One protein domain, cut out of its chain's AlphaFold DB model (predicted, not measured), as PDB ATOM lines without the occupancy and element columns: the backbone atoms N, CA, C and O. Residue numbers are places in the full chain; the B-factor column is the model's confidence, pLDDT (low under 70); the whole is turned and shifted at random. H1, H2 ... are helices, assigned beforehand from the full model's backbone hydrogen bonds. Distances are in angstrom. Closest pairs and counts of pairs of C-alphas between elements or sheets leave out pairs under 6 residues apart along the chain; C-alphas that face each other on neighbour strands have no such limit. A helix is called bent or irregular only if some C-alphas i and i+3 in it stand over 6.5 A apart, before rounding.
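What this domain is: This is residues 222 to 295 of the 303 residues of the protein "Hypothetical protein" of Adineta steineri (UniProt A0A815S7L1). The model has little regular structure: long loops are wound about two short helices, H1 and H2, near the middle, while the last stretch runs out to Ile 295 at one end of the long axis and the loop through Thr 242 makes the other. The printed part has 74 residues, with H1 then H2 and no named strand; the class is all helix, with 11 residues in named elements. It is compact, with a radius of gyration of the C-alphas of 12.4 A, yet elongated, spanning 45 by 25 by 20 A.

How they stand to each other: H1, residues 247 to 253, and H2, residues 277 to 280, are close but not clearly touching; their closest C-alphas, those of Cys 247 and Pro 277, are 7.2 A apart. In H1 every O i to N i+4 pair is within hydrogen-bond range; H2 is too short for such a pair. Residues 257 to 258 pair antiparallel with residues 261 to 262.

Where its parts are: H1 begins at C-alpha 247 (136.646, 178.498, 176.295) and measures 9.4 A. It is neither bent nor irregular, but only just: C-alphas 250 and 253 are 6.3 A apart. H2 measures 4.8 A and ends at C-alpha 280 (141.196, 175.778, 181.463).

The domain as a whole: The C-alphas farthest apart, of Thr 242 and Ile 295, are 46.1 A apart. The printed part has no cut. The link from H1 to H2 is long, 23 residues. The pLDDT is under 70 at residues 222 to 224, 236 to 241 and 289 to 295.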
ATOM      1  N   VAL A 222     133.287 159.125 183.936       40.16
ATOM      2  CA  VAL A 222     132.892 160.437 183.442       40.16
ATOM      3  C   VAL A 222     133.133 161.370 184.620       40.16
ATOM      4  O   VAL A 222     132.458 161.257 185.645       40.16
ATOM      5  N   SER A 223     134.164 162.216 184.528       49.28
ATOM      6  CA  SER A 223     134.286 163.356 185.437       49.28
ATOM      7  C   SER A 223     132.915 164.038 185.506       49.28
ATOM      8  O   SER A 223     132.317 164.219 184.441       49.28
ATOM      9  N   PRO A 224     132.411 164.422 186.698       55.72
ATOM     10  CA  PRO A 224     131.273 165.336 186.771       55.72
ATOM     11  C   PRO A 224     131.557 166.500 185.824       55.72
ATOM     12  O   PRO A 224     132.718 166.922 185.749       55.72
ATOM     13  N   ASP A 225     130.532 166.884 185.055       77.81
ATOM     14  CA  ASP A 225     130.584 167.779 183.896       77.81
ATOM     15  C   ASP A 225     131.805 168.686 183.950       77.81
ATOM     16  O   ASP A 225     131.935 169.513 184.855       77.81
ATOM     17  N   CYS A 226     132.757 168.483 183.039       85.94
ATOM     18  CA  CYS A 226     133.890 169.386 183.000       85.94
ATOM     19  C   CYS A 226     133.339 170.799 182.774       85.94
ATOM     20  O   CYS A 226     132.685 171.066 181.767       85.94
ATOM     21  N   ILE A 227     133.618 171.701 183.715       88.00
ATOM     22  CA  ILE A 227     133.281 173.118 183.602       88.00
ATOM     23  C   ILE A 227     134.573 173.884 183.326       88.00
ATOM     24  O   ILE A 227     135.551 173.795 184.084       88.00
ATOM     25  N   GLY A 228     134.581 174.648 182.232       86.94
ATOM     26  CA  GLY A 228     135.675 175.558 181.903       86.94
ATOM     27  C   GLY A 228     135.965 176.513 183.065       86.94
ATOM     28  O   GLY A 228     135.090 176.830 183.866       86.94
ATOM     29  N   THR A 229     137.213 176.938 183.228       89.69
ATOM     30  CA  THR A 229     137.570 177.911 184.267       89.69
ATOM     31  C   THR A 229     136.774 179.193 184.025       89.69
ATOM     32  O   THR A 229     136.817 179.758 182.932       89.69
ATOM     33  N   SER A 230     136.015 179.632 185.030       87.50
ATOM     34  CA  SER A 230     135.150 180.804 184.909       87.50
ATOM     35  C   SER A 230     135.972 182.042 184.551       87.50
ATOM     36  O   SER A 230     137.051 182.271 185.098       87.50
ATOM     37  N   ASN A 231     135.464 182.835 183.605       86.25
ATOM     38  CA  ASN A 231     136.113 184.054 183.108       86.25
ATOM     39  C   ASN A 231     137.538 183.850 182.565       86.25
ATOM     40  O   ASN A 231     138.303 184.813 182.469       86.25
ATOM     41  N   TRP A 232     137.921 182.619 182.209       92.00
ATOM     42  CA  TRP A 232     139.202 182.395 181.562       92.00
ATOM     43  C   TRP A 232     139.230 183.054 180.183       92.00
ATOM     44  O   TRP A 232     138.296 182.934 179.388       92.00
ATOM     45  N   ILE A 233     140.345 183.727 179.914       91.50
ATOM     46  CA  ILE A 233     140.654 184.350 178.636       91.50
ATOM     47  C   ILE A 233     142.062 183.947 178.203       91.50
ATOM     48  O   ILE A 233     142.999 183.900 179.014       91.50
ATOM     49  N   SER A 234     142.220 183.666 176.915       88.69
ATOM     50  CA  SER A 234     143.517 183.346 176.330       88.69
ATOM     51  C   SER A 234     144.429 184.570 176.333       88.69
ATOM     52  O   SER A 234     143.984 185.672 176.000       88.69
ATOM     53  N   ASN A 235     145.722 184.377 176.589       80.25
ATOM     54  CA  ASN A 235     146.708 185.425 176.340       80.25
ATOM     55  C   ASN A 235     146.926 185.558 174.822       80.25
ATOM     56  O   ASN A 235     147.308 184.605 174.154       80.25
ATOM     57  N   ASN A 236     146.647 186.732 174.263       68.50
ATOM     58  CA  ASN A 236     146.729 186.991 172.823       68.50
ATOM     59  C   ASN A 236     148.054 187.644 172.399       68.50
ATOM     60  O   ASN A 236     148.254 187.908 171.212       68.50
ATOM     61  N   THR A 237     148.994 187.847 173.331       59.47
ATOM     62  CA  THR A 237     150.331 188.399 173.016       59.47
ATOM     63  C   THR A 237     151.068 187.595 171.938       59.47
ATOM     64  O   THR A 237     151.904 188.128 171.213       59.47
ATOM     65  N   ALA A 238     150.689 186.331 171.778       54.50
ATOM     66  CA  ALA A 238     151.156 185.386 170.783       54.50
ATOM     67  C   ALA A 238     150.741 185.651 169.334       54.50
ATOM     68  O   ALA A 238     151.555 185.523 168.419       54.50
ATOM     69  N   SER A 239     149.456 185.942 169.105       54.59
ATOM     70  CA  SER A 239     148.853 185.796 167.775       54.59
ATOM     71  C   SER A 239     148.780 187.109 167.000       54.59
ATOM     72  O   SER A 239     148.205 187.147 165.915       54.59
ATOM     73  N   ARG A 240     149.344 188.205 167.538       58.34
ATOM     74  CA  ARG A 240     149.127 189.590 167.059       58.34
ATOM     75  C   ARG A 240     147.641 189.978 166.946       58.34
ATOM     76  O   ARG A 240     147.340 191.059 166.446       58.34
ATOM     77  N   SER A 241     146.724 189.127 167.403       63.25
ATOM     78  CA  SER A 241     145.303 189.418 167.479       63.25
ATOM     79  C   SER A 241     145.057 190.255 168.722       63.25
ATOM     80  O   SER A 241     145.533 189.928 169.805       63.25
ATOM     81  N   THR A 242     144.299 191.335 168.584       71.00
ATOM     82  CA  THR A 242     143.848 192.150 169.719       71.00
ATOM     83  C   THR A 242     142.683 191.507 170.468       71.00
ATOM     84  O   THR A 242     142.269 192.016 171.506       71.00
ATOM     85  N   VAL A 243     142.165 190.379 169.973       77.31
ATOM     86  CA  VAL A 243     141.002 189.695 170.539       77.31
ATOM     87  C   VAL A 243     141.466 188.606 171.505       77.31
ATOM     88  O   VAL A 243     142.327 187.796 171.165       77.31
ATOM     89  N   ALA A 244     140.925 188.618 172.723       85.62
ATOM     90  CA  ALA A 244     141.079 187.540 173.692       85.62
ATOM     91  C   ALA A 244     139.953 186.514 173.492       85.62
ATOM     92  O   ALA A 244     138.806 186.899 173.272       85.62
ATOM     93  N   TYR A 245     140.277 185.226 173.572       92.38
ATOM     94  CA  TYR A 245     139.338 184.131 173.330       92.38
ATOM     95  C   TYR A 245     138.939 183.458 174.643       92.38
ATOM     96  O   TYR A 245     139.765 183.313 175.544       92.38
ATOM     97  N   THR A 246     137.682 183.034 174.740       94.81
ATOM     98  CA  THR A 246     137.158 182.272 175.885       94.81
ATOM     99  C   THR A 246     137.183 180.770 175.593       94.81
ATOM    100  O   THR A 246     137.493 180.360 174.474       94.81
ATOM    101  N   CYS A 247     136.825 179.928 176.566       95.12
ATOM    102  CA  CYS A 247     136.646 178.498 176.295       95.12
ATOM    103  C   CYS A 247     135.563 178.231 175.243       95.12
ATOM    104  O   CYS A 247     135.762 177.389 174.374       95.12
ATOM    105  N   ASP A 248     134.475 179.006 175.256       94.00
ATOM    106  CA  ASP A 248     133.430 178.911 174.235       94.00
ATOM    107  C   ASP A 248     133.983 179.238 172.841       94.00
ATOM    108  O   ASP A 248     133.736 178.518 171.878       94.00
ATOM    109  N   SER A 249     134.859 180.244 172.744       93.38
ATOM    110  CA  SER A 249     135.529 180.567 171.485       93.38
ATOM    111  C   SER A 249     136.420 179.431 170.972       93.38
ATOM    112  O   SER A 249     136.431 179.161 169.774       93.38
ATOM    113  N   TYR A 250     137.167 178.754 171.848       94.38
ATOM    114  CA  TYR A 250     138.029 177.630 171.453       94.38
ATOM    115  C   TYR A 250     137.230 176.429 170.941       94.38
ATOM    116  O   TYR A 250     137.672 175.755 170.006       94.38
ATOM    117  N   GLU A 251     136.082 176.163 171.558       93.38
ATOM    118  CA  GLU A 251     135.283 174.961 171.316       93.38
ATOM    119  C   GLU A 251     134.255 175.155 170.200       93.38
ATOM    120  O   GLU A 251     134.103 174.279 169.352       93.38
ATOM    121  N   ASN A 252     133.584 176.309 170.168       92.06
ATOM    122  CA  ASN A 252     132.399 176.532 169.341       92.06
ATOM    123  C   ASN A 252     132.612 177.561 168.223       92.06
ATOM    124  O   ASN A 252     132.024 177.417 167.153       92.06
ATOM    125  N   GLU A 253     133.457 178.579 168.419       91.81
ATOM    126  CA  GLU A 253     133.657 179.628 167.402       91.81
ATOM    127  C   GLU A 253     134.815 179.308 166.452       91.81
ATOM    128  O   GLU A 253     134.670 179.364 165.232       91.81
ATOM    129  N   GLN A 254     135.984 178.991 167.012       93.00
ATOM    130  CA  GLN A 254     137.220 178.767 166.261       93.00
ATOM    131  C   GLN A 254     137.458 177.289 165.941       93.00
ATOM    132  O   GLN A 254     138.267 176.976 165.068       93.00
ATOM    133  N   LEU A 255     136.770 176.380 166.647       94.44
ATOM    134  CA  LEU A 255     136.925 174.925 166.519       94.44
ATOM    135  C   LEU A 255     138.382 174.461 166.705       94.44
ATOM    136  O   LEU A 255     138.833 173.480 166.105       94.44
ATOM    137  N   TRP A 256     139.146 175.179 167.529       95.62
ATOM    138  CA  TRP A 256     140.531 174.840 167.844       95.62
ATOM    139  C   TRP A 256     140.632 173.628 168.756       95.62
ATOM    140  O   TRP A 256     141.631 172.914 168.704       95.62
ATOM    141  N   CYS A 257     139.598 173.377 169.551       95.88
ATOM    142  CA  CYS A 257     139.533 172.259 170.470       95.88
ATOM    143  C   CYS A 257     138.211 171.509 170.343       95.88
ATOM    144  O   CYS A 257     137.157 172.116 170.174       95.88
ATOM    145  N   SER A 258     138.263 170.185 170.452       93.75
ATOM    146  CA  SER A 258     137.077 169.334 170.506       93.75
ATOM    147  C   SER A 258     137.415 167.995 171.157       93.75
ATOM    148  O   SER A 258     138.516 167.474 170.984       93.75
ATOM    149  N   GLY A 259     136.474 167.426 171.914       88.62
ATOM    150  CA  GLY A 259     136.658 166.112 172.545       88.62
ATOM    151  C   GLY A 259     137.779 166.067 173.592       88.62
ATOM    152  O   GLY A 259     138.323 165.001 173.869       88.62
ATOM    153  N   GLY A 260     138.143 167.220 174.153       90.31
ATOM    154  CA  GLY A 260     139.200 167.342 175.149       90.31
ATOM    155  C   GLY A 260     140.614 167.274 174.575       90.31
ATOM    156  O   GLY A 260     141.526 166.808 175.254       90.31
ATOM    157  N   THR A 261     140.797 167.720 173.333       90.25
ATOM    158  CA  THR A 261     142.104 167.892 172.695       90.25
ATOM    159  C   THR A 261     142.047 168.987 171.625       90.25
ATOM    160  O   THR A 261     140.968 169.364 171.165       90.25
ATOM    161  N   ALA A 262     143.205 169.505 171.206       94.31
ATOM    162  CA  ALA A 262     143.270 170.397 170.052       94.31
ATOM    163  C   ALA A 262     142.948 169.637 168.758       94.31
ATOM    164  O   ALA A 262     143.445 168.531 168.524       94.31
ATOM    165  N   THR A 263     142.156 170.250 167.881       94.69
ATOM    166  CA  THR A 263     141.849 169.685 166.565       94.69
ATOM    167  C   THR A 263     143.108 169.635 165.683       94.69
ATOM    168  O   THR A 263     144.057 170.405 165.895       94.69
ATOM    169  N   PRO A 264     143.181 168.720 164.695       93.25
ATOM    170  CA  PRO A 264     144.367 168.578 163.852       93.25
ATOM    171  C   PRO A 264     144.780 169.896 163.184       93.25
ATOM    172  O   PRO A 264     143.996 170.508 162.465       93.25
ATOM    173  N   GLY A 265     146.026 170.322 163.408       91.19
ATOM    174  CA  GLY A 265     146.575 171.569 162.868       91.19
ATOM    175  C   GLY A 265     146.405 172.784 163.783       91.19
ATOM    176  O   GLY A 265     147.012 173.815 163.507       91.19
ATOM    177  N   ASN A 266     145.657 172.664 164.884       94.38
ATOM    178  CA  ASN A 266     145.439 173.731 165.866       94.38
ATOM    179  C   ASN A 266     146.201 173.515 167.177       94.38
ATOM    180  O   ASN A 266     145.991 174.236 168.139       94.38
ATOM    181  N   GLN A 267     147.150 172.576 167.235       92.25
ATOM    182  CA  GLN A 267     147.926 172.322 168.458       92.25
ATOM    183  C   GLN A 267     148.776 173.530 168.891       92.25
ATOM    184  O   GLN A 267     149.185 173.642 170.048       92.25
ATOM    185  N   TRP A 268     149.025 174.460 167.965       89.19
ATOM    186  CA  TRP A 268     149.709 175.716 168.235       89.19
ATOM    187  C   TRP A 268     148.912 176.665 169.132       89.19
ATOM    188  O   TRP A 268     149.539 177.567 169.668       89.19
ATOM    189  N   THR A 269     147.598 176.479 169.311       90.62
ATOM    190  CA  THR A 269     146.742 177.317 170.174       90.62
ATOM    191  C   THR A 269     146.796 176.910 171.648       90.62
ATOM    192  O   THR A 269     146.208 177.576 172.490       90.62
ATOM    193  N   LEU A 270     147.506 175.827 171.980       91.00
ATOM    194  CA  LEU A 270     147.693 175.351 173.350       91.00
ATOM    195  C   LEU A 270     148.956 175.940 174.003       91.00
ATOM    196  O   LEU A 270     149.842 176.480 173.329       91.00
ATOM    197  N   GLY A 271     149.081 175.771 175.319       86.12
ATOM    198  CA  GLY A 271     150.284 176.100 176.077       86.12
ATOM    199  C   GLY A 271     150.306 177.504 176.675       86.12
ATOM    200  O   GLY A 271     149.367 178.298 176.575       86.12
ATOM    201  N   SER A 272     151.440 177.820 177.301       81.81
ATOM    202  CA  SER A 272     151.669 179.052 178.071       81.81
ATOM    203  C   SER A 272     151.388 180.325 177.284       81.81
ATOM    204  O   SER A 272     150.820 181.289 177.800       81.81
ATOM    205  N   LEU A 273     151.729 180.280 176.002       82.44
ATOM    206  CA  LEU A 273     151.560 181.356 175.049       82.44
ATOM    207  C   LEU A 273     150.089 181.794 174.908       82.44
ATOM    208  O   LEU A 273     149.829 182.974 174.693       82.44
ATOM    209  N   TYR A 274     149.149 180.870 175.117       88.12
ATOM    210  CA  TYR A 274     147.705 181.095 175.051       88.12
ATOM    211  C   TYR A 274     147.022 181.015 176.418       88.12
ATOM    212  O   TYR A 274     145.801 180.923 176.489       88.12
ATOM    213  N   ASN A 275     147.783 181.108 177.515       90.12
ATOM    214  CA  ASN A 275     147.284 180.954 178.889       90.12
ATOM    215  C   ASN A 275     146.674 179.564 179.168       90.12
ATOM    216  O   ASN A 275     145.743 179.437 179.966       90.12
ATOM    217  N   TYR A 276     147.234 178.529 178.539       90.81
ATOM    218  CA  TYR A 276     146.949 177.117 178.790       90.81
ATOM    219  C   TYR A 276     145.465 176.711 178.668       90.81
ATOM    220  O   TYR A 276     144.858 176.267 179.651       90.81
ATOM    221  N   PRO A 277     144.838 176.856 177.491       93.56
ATOM    222  CA  PRO A 277     143.465 176.394 177.271       93.56
ATOM    223  C   PRO A 277     143.270 174.906 177.596       93.56
ATOM    224  O   PRO A 277     142.223 174.537 178.113       93.56
ATOM    225  N   GLU A 278     144.276 174.055 177.404       92.75
ATOM    226  CA  GLU A 278     144.253 172.628 177.757       92.75
ATOM    227  C   GLU A 278     144.047 172.347 179.256       92.75
ATOM    228  O   GLU A 278     143.599 171.265 179.626       92.75
ATOM    229  N   PHE A 279     144.313 173.326 180.124       90.25
ATOM    230  CA  PHE A 279     144.062 173.228 181.567       90.25
ATOM    231  C   PHE A 279     142.836 174.028 182.015       90.25
ATOM    232  O   PHE A 279     142.389 173.900 183.155       90.25
ATOM    233  N   ASN A 280     142.274 174.853 181.130       93.06
ATOM    234  CA  ASN A 280     141.196 175.778 181.463       93.06
ATOM    235  C   ASN A 280     139.881 175.467 180.752       93.06
ATOM    236  O   ASN A 280     138.828 175.780 181.299       93.06
ATOM    237  N   CYS A 281     139.920 174.808 179.600       94.56
ATOM    238  CA  CYS A 281     138.772 174.557 178.742       94.56
ATOM    239  C   CYS A 281     138.581 173.061 178.518       94.56
ATOM    240  O   CYS A 281     139.534 172.309 178.294       94.56
ATOM    241  N   CYS A 282     137.333 172.621 178.596       94.06
ATOM    242  CA  CYS A 282     136.981 171.208 178.632       94.06
ATOM    243  C   CYS A 282     137.167 170.547 177.282       94.06
ATOM    244  O   CYS A 282     137.802 169.497 177.199       94.06
ATOM    245  N   GLY A 283     136.740 171.211 176.212       93.56
ATOM    246  CA  GLY A 283     136.989 170.756 174.855       93.56
ATOM    247  C   GLY A 283     138.475 170.715 174.501       93.56
ATOM    248  O   GLY A 283     138.832 169.990 173.578       93.56
ATOM    249  N   CYS A 284     139.345 171.411 175.248       94.00
ATOM    250  CA  CYS A 284     140.799 171.407 175.051       94.00
ATOM    251  C   CYS A 284     141.569 170.413 175.930       94.00
ATOM    252  O   CYS A 284     142.759 170.220 175.689       94.00
ATOM    253  N   GLY A 285     140.934 169.794 176.928       90.62
ATOM    254  CA  GLY A 285     141.580 168.783 177.773       90.62
ATOM    255  C   GLY A 285     141.437 168.991 179.276       90.62
ATOM    256  O   GLY A 285     141.834 168.106 180.039       90.62
ATOM    257  N   LYS A 286     140.823 170.091 179.738       90.06
ATOM    258  CA  LYS A 286     140.523 170.245 181.167       90.06
ATOM    259  C   LYS A 286     139.657 169.067 181.616       90.06
ATOM    260  O   LYS A 286     138.718 168.685 180.930       90.06
ATOM    261  N   GLY A 287     139.999 168.459 182.750       79.56
ATOM    262  CA  GLY A 287     139.260 167.309 183.284       79.56
ATOM    263  C   GLY A 287     139.456 165.996 182.517       79.56
ATOM    264  O   GLY A 287     139.086 164.948 183.042       79.56
ATOM    265  N   ASN A 288     140.118 166.011 181.353       75.62
ATOM    266  CA  ASN A 288     140.636 164.812 180.701       75.62
ATOM    267  C   ASN A 288     141.911 164.383 181.438       75.62
ATOM    268  O   ASN A 288     143.035 164.477 180.944       75.62
ATOM    269  N   LEU A 289     141.737 163.904 182.672       56.19
ATOM    270  CA  LEU A 289     142.695 162.972 183.238       56.19
ATOM    271  C   LEU A 289     142.658 161.784 182.294       56.19
ATOM    272  O   LEU A 289     141.680 161.038 182.294       56.19
ATOM    273  N   ILE A 290     143.678 161.672 181.442       50.78
ATOM    274  CA  ILE A 290     143.913 160.467 180.660       50.78
ATOM    275  C   ILE A 290     143.767 159.336 181.665       50.78
ATOM    276  O   ILE A 290     144.571 159.204 182.592       50.78
ATOM    277  N   THR A 291     142.681 158.581 181.534       40.50
ATOM    278  CA  THR A 291     142.554 157.298 182.187       40.50
ATOM    279  C   THR A 291     143.680 156.495 181.570       40.50
ATOM    280  O   THR A 291     143.557 155.930 180.486       40.50
ATOM    281  N   TYR A 292     144.841 156.508 182.225       37.97
ATOM    282  CA  TYR A 292     145.791 155.429 182.089       37.97
ATOM    283  C   TYR A 292     145.012 154.214 182.560       37.97
ATOM    284  O   TYR A 292     144.929 153.929 183.752       37.97
ATOM    285  N   SER A 293     144.334 153.562 181.615       33.44
ATOM    286  CA  SER A 293     143.887 152.202 181.794       33.44
ATOM    287  C   SER A 293     145.140 151.457 182.247       33.44
ATOM    288  O   SER A 293     146.124 151.449 181.494       33.44
ATOM    289  N   PRO A 294     145.191 150.920 183.481       37.91
ATOM    290  CA  PRO A 294     146.219 149.950 183.773       37.91
ATOM    291  C   PRO A 294     145.977 148.863 182.740       37.91
ATOM    292  O   PRO A 294     144.887 148.296 182.680       37.91
ATOM    293  N   ILE A 295     146.955 148.664 181.863       34.94
ATOM    294  CA  ILE A 295     147.002 147.521 180.970       34.94
ATOM    295  C   ILE A 295     146.714 146.321 181.872       34.94
ATOM    296  O   ILE A 295     147.540 145.962 182.712       34.94
TER     297      ILE A 295